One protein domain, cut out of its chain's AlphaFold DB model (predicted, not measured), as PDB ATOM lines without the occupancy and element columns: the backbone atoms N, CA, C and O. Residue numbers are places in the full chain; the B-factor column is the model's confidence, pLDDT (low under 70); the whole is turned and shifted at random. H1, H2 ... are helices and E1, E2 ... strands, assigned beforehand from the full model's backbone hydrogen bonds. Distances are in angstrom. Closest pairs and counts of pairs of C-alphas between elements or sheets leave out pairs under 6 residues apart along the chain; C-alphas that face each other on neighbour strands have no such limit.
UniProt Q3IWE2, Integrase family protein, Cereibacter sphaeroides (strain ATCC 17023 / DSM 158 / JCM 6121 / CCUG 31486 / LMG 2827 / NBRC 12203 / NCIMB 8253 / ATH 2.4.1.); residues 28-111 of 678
ATOM      1  N   PHE A  28     -15.350  14.872 -13.054       60.94
ATOM      2  CA  PHE A  28     -15.297  15.222 -14.478       60.94
ATOM      3  C   PHE A  28     -13.884  15.625 -14.924       60.94
ATOM      4  O   PHE A  28     -13.426  15.176 -15.976       60.94
ATOM      5  N   ARG A  29     -13.167  16.421 -14.114       65.44
ATOM      6  CA  ARG A  29     -11.759  16.773 -14.363       65.44
ATOM      7  C   ARG A  29     -10.883  15.531 -14.457       65.44
ATOM      8  O   ARG A  29     -10.065  15.473 -15.367       65.44
ATOM      9  N   ARG A  30     -11.079  14.546 -13.574       68.94
ATOM     10  CA  ARG A  30     -10.323  13.286 -13.582       68.94
ATOM     11  C   ARG A  30     -10.545  12.499 -14.871       68.94
ATOM     12  O   ARG A  30      -9.581  12.216 -15.562       68.94
ATOM     13  N   ILE A  31     -11.800  12.239 -15.249       71.00
ATOM     14  CA  ILE A  31     -12.118  11.465 -16.464       71.00
ATOM     15  C   ILE A  31     -11.572  12.151 -17.725       71.00
ATOM     16  O   ILE A  31     -10.980  11.500 -18.583       71.00
ATOM     17  N   LEU A  32     -11.751  13.473 -17.838       66.25
ATOM     18  CA  LEU A  32     -11.254  14.220 -18.991       66.25
ATOM     19  C   LEU A  32      -9.721  14.245 -19.020       66.25
ATOM     20  O   LEU A  32      -9.126  14.148 -20.090       66.25
ATOM     21  N   ARG A  33      -9.078  14.356 -17.853       76.69
ATOM     22  CA  ARG A  33      -7.622  14.301 -17.736       76.69
ATOM     23  C   ARG A  33      -7.082  12.938 -18.153       76.69
ATOM     24  O   ARG A  33      -6.174  12.912 -18.976       76.69
ATOM     25  N   ASP A  34      -7.652  11.847 -17.647       75.12
ATOM     26  CA  ASP A  34      -7.220  10.482 -17.969       75.12
ATOM     27  C   ASP A  34      -7.321  10.229 -19.480       75.12
ATOM     28  O   ASP A  34      -6.350   9.817 -20.113       75.12
ATOM     29  N   HIS A  35      -8.446  10.620 -20.087       73.69
ATOM     30  CA  HIS A  35      -8.640  10.513 -21.531       73.69
ATOM     31  C   HIS A  35      -7.626  11.346 -22.334       73.69
ATOM     32  O   HIS A  35      -7.096  10.880 -23.343       73.69
ATOM     33  N   LEU A  36      -7.328  12.575 -21.904       65.56
ATOM     34  CA  LEU A  36      -6.391  13.456 -22.610       65.56
ATOM     35  C   LEU A  36      -4.935  12.999 -22.469       65.56
ATOM     36  O   LEU A  36      -4.182  13.089 -23.434       65.56
ATOM     37  N   VAL A  37      -4.545  12.466 -21.309       76.56
ATOM     38  CA  VAL A  37      -3.216  11.861 -21.104       76.56
ATOM     39  C   VAL A  37      -3.028  10.618 -21.984       76.56
ATOM     40  O   VAL A  37      -1.908  10.330 -22.402       76.56
ATOM     41  N   GLU A  38      -4.107   9.897 -22.296       72.88
ATOM     42  CA  GLU A  38      -4.073   8.705 -23.156       72.88
ATOM     43  C   GLU A  38      -4.112   9.005 -24.654       72.88
ATOM     44  O   GLU A  38      -3.600   8.211 -25.437       72.88
ATOM     45  N   THR A  39      -4.701  10.127 -25.069       72.44
ATOM     46  CA  THR A  39      -4.989  10.401 -26.490       72.44
ATOM     47  C   THR A  39      -4.208  11.573 -27.079       72.44
ATOM     48  O   THR A  39      -4.183  11.735 -28.299       72.44
ATOM     49  N   SER A  40      -3.555  12.394 -26.250       74.06
ATOM     50  CA  SER A  40      -2.834  13.598 -26.686       74.06
ATOM     51  C   SER A  40      -1.321  13.506 -26.424       74.06
ATOM     52  O   SER A  40      -0.906  12.902 -25.435       74.06
ATOM     53  N   PRO A  41      -0.463  14.139 -27.254       81.19
ATOM     54  CA  PRO A  41       0.999  14.056 -27.140       81.19
ATOM     55  C   PRO A  41       1.585  14.978 -26.047       81.19
ATOM     56  O   PRO A  41       2.493  15.779 -26.304       81.19
ATOM     57  N   LEU A  42       1.041  14.878 -24.831       79.44
ATOM     58  CA  LEU A  42       1.437  15.639 -23.641       79.44
ATOM     59  C   LEU A  42       2.661  15.002 -22.971       79.44
ATOM     60  O   LEU A  42       2.803  13.776 -22.965       79.44
ATOM     61  N   GLY A  43       3.548  15.814 -22.396       77.94
ATOM     62  CA  GLY A  43       4.748  15.320 -21.719       77.94
ATOM     63  C   GLY A  43       5.121  16.069 -20.437       77.94
ATOM     64  O   GLY A  43       4.415  16.988 -20.024       77.94
ATOM     65  N   PRO A  44       6.239  15.669 -19.800       73.12
ATOM     66  CA  PRO A  44       6.740  16.287 -18.578       73.12
ATOM     67  C   PRO A  44       6.851  17.811 -18.704       73.12
ATOM     68  O   PRO A  44       7.594  18.306 -19.551       73.12
ATOM     69  N   GLY A  45       6.114  18.537 -17.861       68.00
ATOM     70  CA  GLY A  45       6.074  20.007 -17.845       68.00
ATOM     71  C   GLY A  45       4.795  20.634 -18.410       68.00
ATOM     72  O   GLY A  45       4.583  21.827 -18.197       68.00
ATOM     73  N   ASP A  46       3.926  19.855 -19.062       72.62
ATOM     74  CA  ASP A  46       2.591  20.316 -19.453       72.62
ATOM     75  C   ASP A  46       1.648  20.303 -18.237       72.62
ATOM     76  O   ASP A  46       1.539  19.299 -17.527       72.62
ATOM     77  N   GLU A  47       0.951  21.411 -17.982       74.00
ATOM     78  CA  GLU A  47      -0.042  21.511 -16.906       74.00
ATOM     79  C   GLU A  47      -1.438  21.196 -17.453       74.00
ATOM     80  O   GLU A  47      -1.959  21.904 -18.319       74.00
ATOM     81  N   LEU A  48      -2.065  20.130 -16.946       70.31
ATOM     82  CA  LEU A  48      -3.387  19.694 -17.381       70.31
ATOM     83  C   LEU A  48      -4.352  19.716 -16.196       70.31
ATOM     84  O   LEU A  48      -4.250  18.917 -15.271       70.31
ATOM     85  N   MET A  49      -5.325  20.630 -16.246       66.88
ATOM     86  CA  MET A  49      -6.351  20.794 -15.206       66.88
ATOM     87  C   MET A  49      -5.794  21.094 -13.801       66.88
ATOM     88  O   MET A  49      -6.413  20.719 -12.808       66.88
ATOM     89  N   GLY A  50      -4.670  21.814 -13.720       63.47
ATOM     90  CA  GLY A  50      -4.045  22.227 -12.457       63.47
ATOM     91  C   GLY A  50      -3.053  21.218 -11.878       63.47
ATOM     92  O   GLY A  50      -2.475  21.468 -10.825       63.47
ATOM     93  N   GLU A  51      -2.843  20.086 -12.555       68.38
ATOM     94  CA  GLU A  51      -1.846  19.097 -12.168       68.38
ATOM     95  C   GLU A  51      -0.861  18.835 -13.320       68.38
ATOM     96  O   GLU A  51      -1.279  18.693 -14.477       68.38
ATOM     97  N   PRO A  52       0.449  18.741 -13.040       76.94
ATOM     98  CA  PRO A  52       1.445  18.496 -14.073       76.94
ATOM     99  C   PRO A  52       1.327  17.072 -14.627       76.94
ATOM    100  O   PRO A  52       1.095  16.106 -13.891       76.94
ATOM    101  N   VAL A  53       1.516  16.926 -15.935       77.69
ATOM    102  CA  VAL A  53       1.746  15.626 -16.570       77.69
ATOM    103  C   VAL A  53       3.182  15.204 -16.254       77.69
ATOM    104  O   VAL A  53       4.123  15.948 -16.518       77.69
ATOM    105  N   THR A  54       3.358  14.027 -15.653       76.44
ATOM    106  CA  THR A  54       4.669  13.542 -15.181       76.44
ATOM    107  C   THR A  54       5.353  12.588 -16.155       76.44
ATOM    108  O   THR A  54       6.574  12.477 -16.137       76.44
ATOM    109  N   VAL A  55       4.588  11.914 -17.019       77.19
ATOM    110  CA  VAL A  55       5.090  10.912 -17.968       77.19
ATOM    111  C   VAL A  55       4.480  11.164 -19.343       77.19
ATOM    112  O   VAL A  55       3.270  11.355 -19.462       77.19
ATOM    113  N   ARG A  56       5.314  11.143 -20.387       85.56
ATOM    114  CA  ARG A  56       4.867  11.229 -21.781       85.56
ATOM    115  C   ARG A  56       4.427   9.845 -22.260       85.56
ATOM    116  O   ARG A  56       5.248   8.935 -22.285       85.56
ATOM    117  N   ARG A  57       3.153   9.696 -22.642       85.44
ATOM    118  CA  ARG A  57       2.612   8.440 -23.206       85.44
ATOM    119  C   ARG A  57       2.640   8.422 -24.733       85.44
ATOM    120  O   ARG A  57       3.014   7.419 -25.325       85.44
ATOM    121  N   LEU A  58       2.303   9.547 -25.362       86.25
ATOM    122  CA  LEU A  58       2.319   9.697 -26.815       86.25
ATOM    123  C   LEU A  58       3.279  10.806 -27.254       86.25
ATOM    124  O   LEU A  58       3.395  11.865 -26.625       86.25
ATOM    125  N   HIS A  59       3.932  10.579 -28.385       86.19
ATOM    126  CA  HIS A  59       4.566  11.620 -29.180       86.19
ATOM    127  C   HIS A  59       3.705  11.899 -30.407       86.19
ATOM    128  O   HIS A  59       3.141  10.987 -30.984       86.19
ATOM    129  N   SER A  60       3.629  13.152 -30.844       89.56
ATOM    130  CA  SER A  60       3.434  13.447 -32.264       89.56
ATOM    131  C   SER A  60       4.771  13.666 -32.956       89.56
ATOM    132  O   SER A  60       5.746  14.037 -32.288       89.56
ATOM    133  N   VAL A  61       4.805  13.526 -34.285       84.25
ATOM    134  CA  VAL A  61       5.993  13.818 -35.117       84.25
ATOM    135  C   VAL A  61       6.606  15.175 -34.744       84.25
ATOM    136  O   VAL A  61       7.821  15.296 -34.568       84.25
ATOM    137  N   ARG A  62       5.758  16.187 -34.502       82.81
ATOM    138  CA  ARG A  62       6.180  17.514 -34.035       82.81
ATOM    139  C   ARG A  62       6.867  17.476 -32.669       82.81
ATOM    140  O   ARG A  62       7.937  18.059 -32.510       82.81
ATOM    141  N   THR A  63       6.247  16.839 -31.674       85.31
ATOM    142  CA  THR A  63       6.797  16.798 -30.306       85.31
ATOM    143  C   THR A  63       8.053  15.933 -30.198       85.31
ATOM    144  O   THR A  63       8.930  16.253 -29.405       85.31
ATOM    145  N   ALA A  64       8.175  14.879 -31.012       84.31
ATOM    146  CA  ALA A  64       9.382  14.061 -31.093       84.31
ATOM    147  C   ALA A  64      10.544  14.844 -31.718       84.31
ATOM    148  O   ALA A  64      11.654  14.833 -31.184       84.31
ATOM    149  N   GLY A  65      10.288  15.611 -32.786       83.38
ATOM    150  CA  GLY A  65      11.282  16.526 -33.360       83.38
ATOM    151  C   GLY A  65      11.736  17.598 -32.364       83.38
ATOM    152  O   GLY A  65      12.922  17.894 -32.258       83.38
ATOM    153  N   GLN A  66      10.814  18.134 -31.559       80.75
ATOM    154  CA  GLN A  66      11.151  19.093 -30.500       80.75
ATOM    155  C   GLN A  66      11.984  18.473 -29.372       80.75
ATOM    156  O   GLN A  66      12.926  19.112 -28.912       80.75
ATOM    157  N   ALA A  67      11.656  17.253 -28.940       79.56
ATOM    158  CA  ALA A  67      12.377  16.565 -27.871       79.56
ATOM    159  C   ALA A  67      13.810  16.172 -28.280       79.56
ATOM    160  O   ALA A  67      14.720  16.250 -27.465       79.56
ATOM    161  N   THR A  68      14.010  15.801 -29.547       76.69
ATOM    162  CA  THR A  68      15.309  15.358 -30.094       76.69
ATOM    163  C   THR A  68      16.117  16.478 -30.762       76.69
ATOM    164  O   THR A  68      17.287  16.296 -31.088       76.69
ATOM    165  N   GLY A  69      15.505  17.642 -31.011       73.12
ATOM    166  CA  GLY A  69      16.118  18.754 -31.748       73.12
ATOM    167  C   GLY A  69      16.226  18.537 -33.266       73.12
ATOM    168  O   GLY A  69      16.887  19.319 -33.952       73.12
ATOM    169  N   ILE A  70      15.592  17.492 -33.803       78.25
ATOM    170  CA  ILE A  70      15.600  17.148 -35.230       78.25
ATOM    171  C   ILE A  70      14.447  17.863 -35.949       78.25
ATOM    172  O   ILE A  70      13.324  17.928 -35.448       78.25
ATOM    173  N   ASP A  71      14.711  18.386 -37.153       81.88
ATOM    174  CA  ASP A  71      13.680  19.005 -37.996       81.88
ATOM    175  C   ASP A  71      12.495  18.054 -38.253       81.88
ATOM    176  O   ASP A  71      12.677  16.869 -38.534       81.88
ATOM    177  N   GLN A  72      11.273  18.590 -38.192       79.56
ATOM    178  CA  GLN A  72      10.025  17.813 -38.190       79.56
ATOM    179  C   GLN A  72       9.833  16.993 -39.472       79.56
ATOM    180  O   GLN A  72       9.378  15.852 -39.404       79.56
ATOM    181  N   ARG A  73      10.263  17.511 -40.633       75.75
ATOM    182  CA  ARG A  73      10.176  16.774 -41.906       75.75
ATOM    183  C   ARG A  73      11.141  15.596 -41.934       75.75
ATOM    184  O   ARG A  73      10.816  14.533 -42.457       75.75
ATOM    185  N   ARG A  74      12.334  15.780 -41.358       77.38
ATOM    186  CA  ARG A  74      13.348  14.725 -41.250       77.38
ATOM    187  C   ARG A  74      12.927  13.657 -40.242       77.38
ATOM    188  O   ARG A  74      13.054  12.476 -40.550       77.38
ATOM    189  N   MET A  75      12.371  14.078 -39.104       84.56
ATOM    190  CA  MET A  75      11.777  13.192 -38.100       84.56
ATOM    191  C   MET A  75      10.666  12.334 -38.716       84.56
ATOM    192  O   MET A  75      10.681  11.117 -38.564       84.56
ATOM    193  N   ARG A  76       9.760  12.943 -39.493       84.12
ATOM    194  CA  ARG A  76       8.688  12.213 -40.177       84.12
ATOM    195  C   ARG A  76       9.205  11.128 -41.110       84.12
ATOM    196  O   ARG A  76       8.753   9.995 -41.024       84.12
ATOM    197  N   ARG A  77      10.160  11.473 -41.975       80.81
ATOM    198  CA  ARG A  77      10.727  10.522 -42.939       80.81
ATOM    199  C   ARG A  77      11.374   9.327 -42.237       80.81
ATOM    200  O   ARG A  77      11.168   8.197 -42.651       80.81
ATOM    201  N   MET A  78      12.110   9.583 -41.155       80.38
ATOM    202  CA  MET A  78      12.787   8.542 -40.373       80.38
ATOM    203  C   MET A  78      11.799   7.627 -39.638       80.38
ATOM    204  O   MET A  78      11.975   6.413 -39.637       80.38
ATOM    205  N   LEU A  79      10.737   8.188 -39.054       84.75
ATOM    206  CA  LEU A  79       9.688   7.396 -38.405       84.75
ATOM    207  C   LEU A  79       8.839   6.610 -39.419       84.75
ATOM    208  O   LEU A  79       8.399   5.507 -39.105       84.75
ATOM    209  N   ALA A  80       8.634   7.146 -40.626       85.75
ATOM    210  CA  ALA A  80       7.937   6.451 -41.707       85.75
ATOM    211  C   ALA A  80       8.767   5.298 -42.294       85.75
ATOM    212  O   ALA A  80       8.232   4.213 -42.503       85.75
ATOM    213  N   GLU A  81      10.082   5.479 -42.471       80.75
ATOM    214  CA  GLU A  81      11.006   4.394 -42.848       80.75
ATOM    215  C   GLU A  81      11.029   3.266 -41.799       80.75
ATOM    216  O   GLU A  81      11.127   2.095 -42.156       80.75
ATOM    217  N   ALA A  82      10.883   3.606 -40.513       79.44
ATOM    218  CA  ALA A  82      10.761   2.638 -39.422       79.44
ATOM    219  C   ALA A  82       9.352   2.014 -39.290       79.44
ATOM    220  O   ALA A  82       9.144   1.162 -38.427       79.44
ATOM    221  N   GLY A  83       8.381   2.436 -40.110       81.69
ATOM    222  CA  GLY A  83       7.002   1.938 -40.083       81.69
ATOM    223  C   GLY A  83       6.170   2.390 -38.874       81.69
ATOM    224  O   GLY A  83       5.154   1.767 -38.579       81.69
ATOM    225  N   ILE A  84       6.590   3.442 -38.162       85.44
ATOM    226  CA  ILE A  84       5.929   3.932 -36.934       85.44
ATOM    227  C   ILE A  84       4.810   4.931 -37.246       85.44
ATOM    228  O   ILE A  84       3.802   4.966 -36.546       85.44
ATOM    229  N   VAL A  85       4.982   5.749 -38.286       86.44
ATOM    230  CA  VAL A  85       3.985   6.728 -38.753       86.44
ATOM    231  C   VAL A  85       3.849   6.661 -40.268       86.44
ATOM    232  O   VAL A  85       4.774   6.225 -40.952       86.44
ATOM    233  N   ALA A  86       2.727   7.125 -40.815       81.19
ATOM    234  CA  ALA A  86       2.564   7.204 -42.264       81.19
ATOM    235  C   ALA A  86       3.424   8.326 -42.883       81.19
ATOM    236  O   ALA A  86       3.701   9.360 -42.249       81.19
ATOM    237  N   ASP A  87       3.820   8.139 -44.148       80.19
ATOM    238  CA  ASP A  87       4.530   9.168 -44.912       80.19
ATOM    239  C   ASP A  87       3.663  10.429 -45.088       80.19
ATOM    240  O   ASP A  87       2.436  10.394 -44.989       80.19
ATOM    241  N   ALA A  88       4.296  11.569 -45.360       74.94
ATOM    242  CA  ALA A  88       3.638  12.870 -45.454       74.94
ATOM    243  C   ALA A  88       2.504  12.929 -46.499       74.94
ATOM    244  O   ALA A  88       1.624  13.781 -46.379       74.94
ATOM    245  N   ALA A  89       2.535  12.064 -47.519       75.00
ATOM    246  CA  ALA A  89       1.499  11.982 -48.548       75.00
ATOM    247  C   ALA A  89       0.222  11.253 -48.082       75.00
ATOM    248  O   ALA A  89      -0.849  11.513 -48.629       75.00
ATOM    249  N   GLU A  90       0.328  10.370 -47.085       73.06
ATOM    250  CA  GLU A  90      -0.758   9.477 -46.648       73.06
ATOM    251  C   GLU A  90      -1.183   9.710 -45.185       73.06
ATOM    252  O   GLU A  90      -2.295   9.349 -44.801       73.06
ATOM    253  N   GLY A  91      -0.330  10.341 -44.372       72.75
ATOM    254  CA  GLY A  91      -0.575  10.629 -42.957       72.75
ATOM    255  C   GLY A  91      -1.238  11.983 -42.671       72.75
ATOM    256  O   GLY A  91      -1.361  12.863 -43.524       72.75
ATOM    257  N   THR A  92      -1.635  12.188 -41.414       76.75
ATOM    258  CA  THR A  92      -2.181  13.464 -40.913       76.75
ATOM    259  C   THR A  92      -1.077  14.508 -40.704       76.75
ATOM    260  O   THR A  92       0.105  14.219 -40.832       76.75
ATOM    261  N   CYS A  93      -1.379  15.774 -40.412       78.50
ATOM    262  CA  CYS A  93      -0.304  16.766 -40.231       78.50
ATOM    263  C   CYS A  93       0.579  16.477 -38.988       78.50
ATOM    264  O   CYS A  93       0.104  15.903 -38.014       78.50
ATOM    265  N   ASP A  94       1.852  16.908 -38.989       79.19
ATOM    266  CA  ASP A  94       2.886  16.518 -37.994       79.19
ATOM    267  C   ASP A  94       2.497  16.738 -36.517       79.19
ATOM    268  O   ASP A  94       3.055  16.119 -35.611       79.19
ATOM    269  N   GLY A  95       1.570  17.664 -36.253       73.50
ATOM    270  CA  GLY A  95       1.066  17.935 -34.907       73.50
ATOM    271  C   GLY A  95       0.039  16.920 -34.399       73.50
ATOM    272  O   GLY A  95      -0.130  16.824 -33.186       73.50
ATOM    273  N   TRP A  96      -0.614  16.197 -35.309       73.69
ATOM    274  CA  TRP A  96      -1.748  15.305 -35.052       73.69
ATOM    275  C   TRP A  96      -1.426  13.831 -35.326       73.69
ATOM    276  O   TRP A  96      -2.127  12.969 -34.812       73.69
ATOM    277  N   GLU A  97      -0.349  13.544 -36.062       83.19
ATOM    278  CA  GLU A  97       0.155  12.183 -36.260       83.19
ATOM    279  C   GLU A  97       0.855  11.702 -34.978       83.19
ATOM    280  O   GLU A  97       2.016  12.058 -34.738       83.19
ATOM    281  N   THR A  98       0.131  10.969 -34.125       87.50
ATOM    282  CA  THR A  98       0.609  10.482 -32.822       87.50
ATOM    283  C   THR A  98       1.034   9.012 -32.847       87.50
ATOM    284  O   THR A  98       0.493   8.204 -33.592       87.50
ATOM    285  N   PHE A  99       2.011   8.665 -32.012       87.44
ATOM    286  CA  PHE A  99       2.557   7.320 -31.835       87.44
ATOM    287  C   PHE A  99       3.027   7.110 -30.387       87.44
ATOM    288  O   PHE A  99       3.235   8.072 -29.640       87.44
ATOM    289  N   ASP A 100       3.177   5.847 -29.984       87.62
ATOM    290  CA  ASP A 100       3.574   5.469 -28.625       87.62
ATOM    291  C   ASP A 100       5.004   5.931 -28.303       87.62
ATOM    292  O   ASP A 100       5.957   5.627 -29.028       87.62
ATOM    293  N   ALA A 101       5.149   6.694 -27.217       86.00
ATOM    294  CA  ALA A 101       6.425   7.292 -26.846       86.00
ATOM    295  C   ALA A 101       7.435   6.254 -26.334       86.00
ATOM    296  O   ALA A 101       8.621   6.376 -26.628       86.00
ATOM    297  N   ALA A 102       6.983   5.226 -25.608       83.25
ATOM    298  CA  ALA A 102       7.864   4.202 -25.052       83.25
ATOM    299  C   ALA A 102       8.367   3.244 -26.141       83.25
ATOM    300  O   ALA A 102       9.550   2.909 -26.169       83.25
ATOM    301  N   ALA A 103       7.492   2.854 -27.070       81.75
ATOM    302  CA  ALA A 103       7.844   1.987 -28.190       81.75
ATOM    303  C   ALA A 103       8.820   2.662 -29.169       81.75
ATOM    304  O   ALA A 103       9.688   1.994 -29.729       81.75
ATOM    305  N   ALA A 104       8.708   3.982 -29.361       83.25
ATOM    306  CA  ALA A 104       9.584   4.736 -30.257       83.25
ATOM    307  C   ALA A 104      10.902   5.199 -29.607       83.25
ATOM    308  O   ALA A 104      11.818   5.597 -30.330       83.25
ATOM    309  N   GLN A 105      11.029   5.135 -28.276       82.12
ATOM    310  CA  GLN A 105      12.198   5.637 -27.545       82.12
ATOM    311  C   GLN A 105      13.549   5.077 -28.042       82.12
ATOM    312  O   GLN A 105      14.450   5.886 -28.252       82.12
ATOM    313  N   PRO A 106      13.712   3.764 -28.329       80.75
ATOM    314  CA  PRO A 106      14.990   3.224 -28.806       80.75
ATOM    315  C   PRO A 106      15.445   3.857 -30.128       80.75
ATOM    316  O   PRO A 106      16.615   4.178 -30.310       80.75
ATOM    317  N   ILE A 107      14.495   4.096 -31.036       79.56
ATOM    318  CA  ILE A 107      14.758   4.717 -32.339       79.56
ATOM    319  C   ILE A 107      15.064   6.206 -32.166       79.56
ATOM    320  O   ILE A 107      15.959   6.732 -32.824       79.56
ATOM    321  N   LEU A 108      14.356   6.897 -31.270       82.06
ATOM    322  CA  LEU A 108      14.633   8.302 -30.969       82.06
ATOM    323  C   LEU A 108      16.027   8.485 -30.345       82.06
ATOM    324  O   LEU A 108      16.727   9.430 -30.716       82.06
ATOM    325  N   ASP A 109      16.464   7.576 -29.474       80.31
ATOM    326  CA  ASP A 109      17.795   7.617 -28.854       80.31
ATOM    327  C   ASP A 109      18.915   7.389 -29.891       80.31
ATOM    328  O   ASP A 109      19.865   8.180 -29.957       80.31
ATOM    329  N   ASP A 110      18.760   6.398 -30.777       75.06
ATOM    330  CA  ASP A 110      19.694   6.130 -31.884       75.06
ATOM    331  C   ASP A 110      19.815   7.328 -32.845       75.06
ATOM    332  O   ASP A 110      20.913   7.716 -33.267       75.06
ATOM    333  N   LEU A 111      18.686   7.968 -33.165       68.56
ATOM    334  CA  LEU A 111      18.641   9.143 -34.037       68.56
ATOM    335  C   LEU A 111      19.305  10.369 -33.402       68.56
ATOM    336  O   LEU A 111      19.968  11.142 -34.102       68.56
TER     337      LEU A 111
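What this domain is: This is residues 28 to 111 of the 678 residues of the protein "Integrase family protein" of Cereibacter sphaeroides (strain ATCC 17023 / DSM 158 / JCM 6121 / CCUG 31486 / LMG 2827 / NBRC 12203 / NCIMB 8253 / ATH 2.4.1.) (UniProt Q3IWE2). A tiny two-stranded antiparallel sheet, E1 and E2, sits near the middle, with H2, H3 and H4 loosely gathered toward one end and H1 toward the other, where residues 40 to 57 loop back. The 84 printed residues run H1 E1 H2 H3 E2 H4, mostly helix. The whole is compact, radius of gyration of the C-alphas 13.3 A, but elongated, spanning 39 by 25 by 19 A.

How they stand to each other: E1, residues 58 to 60, and E2, residues 98 to 100, are antiparallel at 143 degrees; N 59 and O 99, 2.9 A apart, are within hydrogen-bond range. H2, residues 61 to 68, touches H3, residues 72 to 81, about perpendicular at 77 degrees; their closest C-alphas, Gly 65 and Gln 72, are 5.2 A apart. H4, residues 101 to 111, is close to H2 but not clearly touching; their closest C-alphas, Thr 68 and Leu 108, are 7.1 A apart. H1, residues 28 to 39, is apart from H2, H3 and H4. Every O i to N i+4 pair is within hydrogen-bond range in H1, H2 and H3, and 5 of 7 in H4.

Where its parts are: H1, 16.5 A long, begins at C-alpha 28 (-15.297, 15.222, -14.478). H4, 14.3 A, ends at C-alpha 111 (18.641, 9.143, -34.037).

The domain as a whole: The links H1 to E1 and H3 to E2 are long; the printed part has no cut. Ten residues are under pLDDT 70, among them 28 to 30.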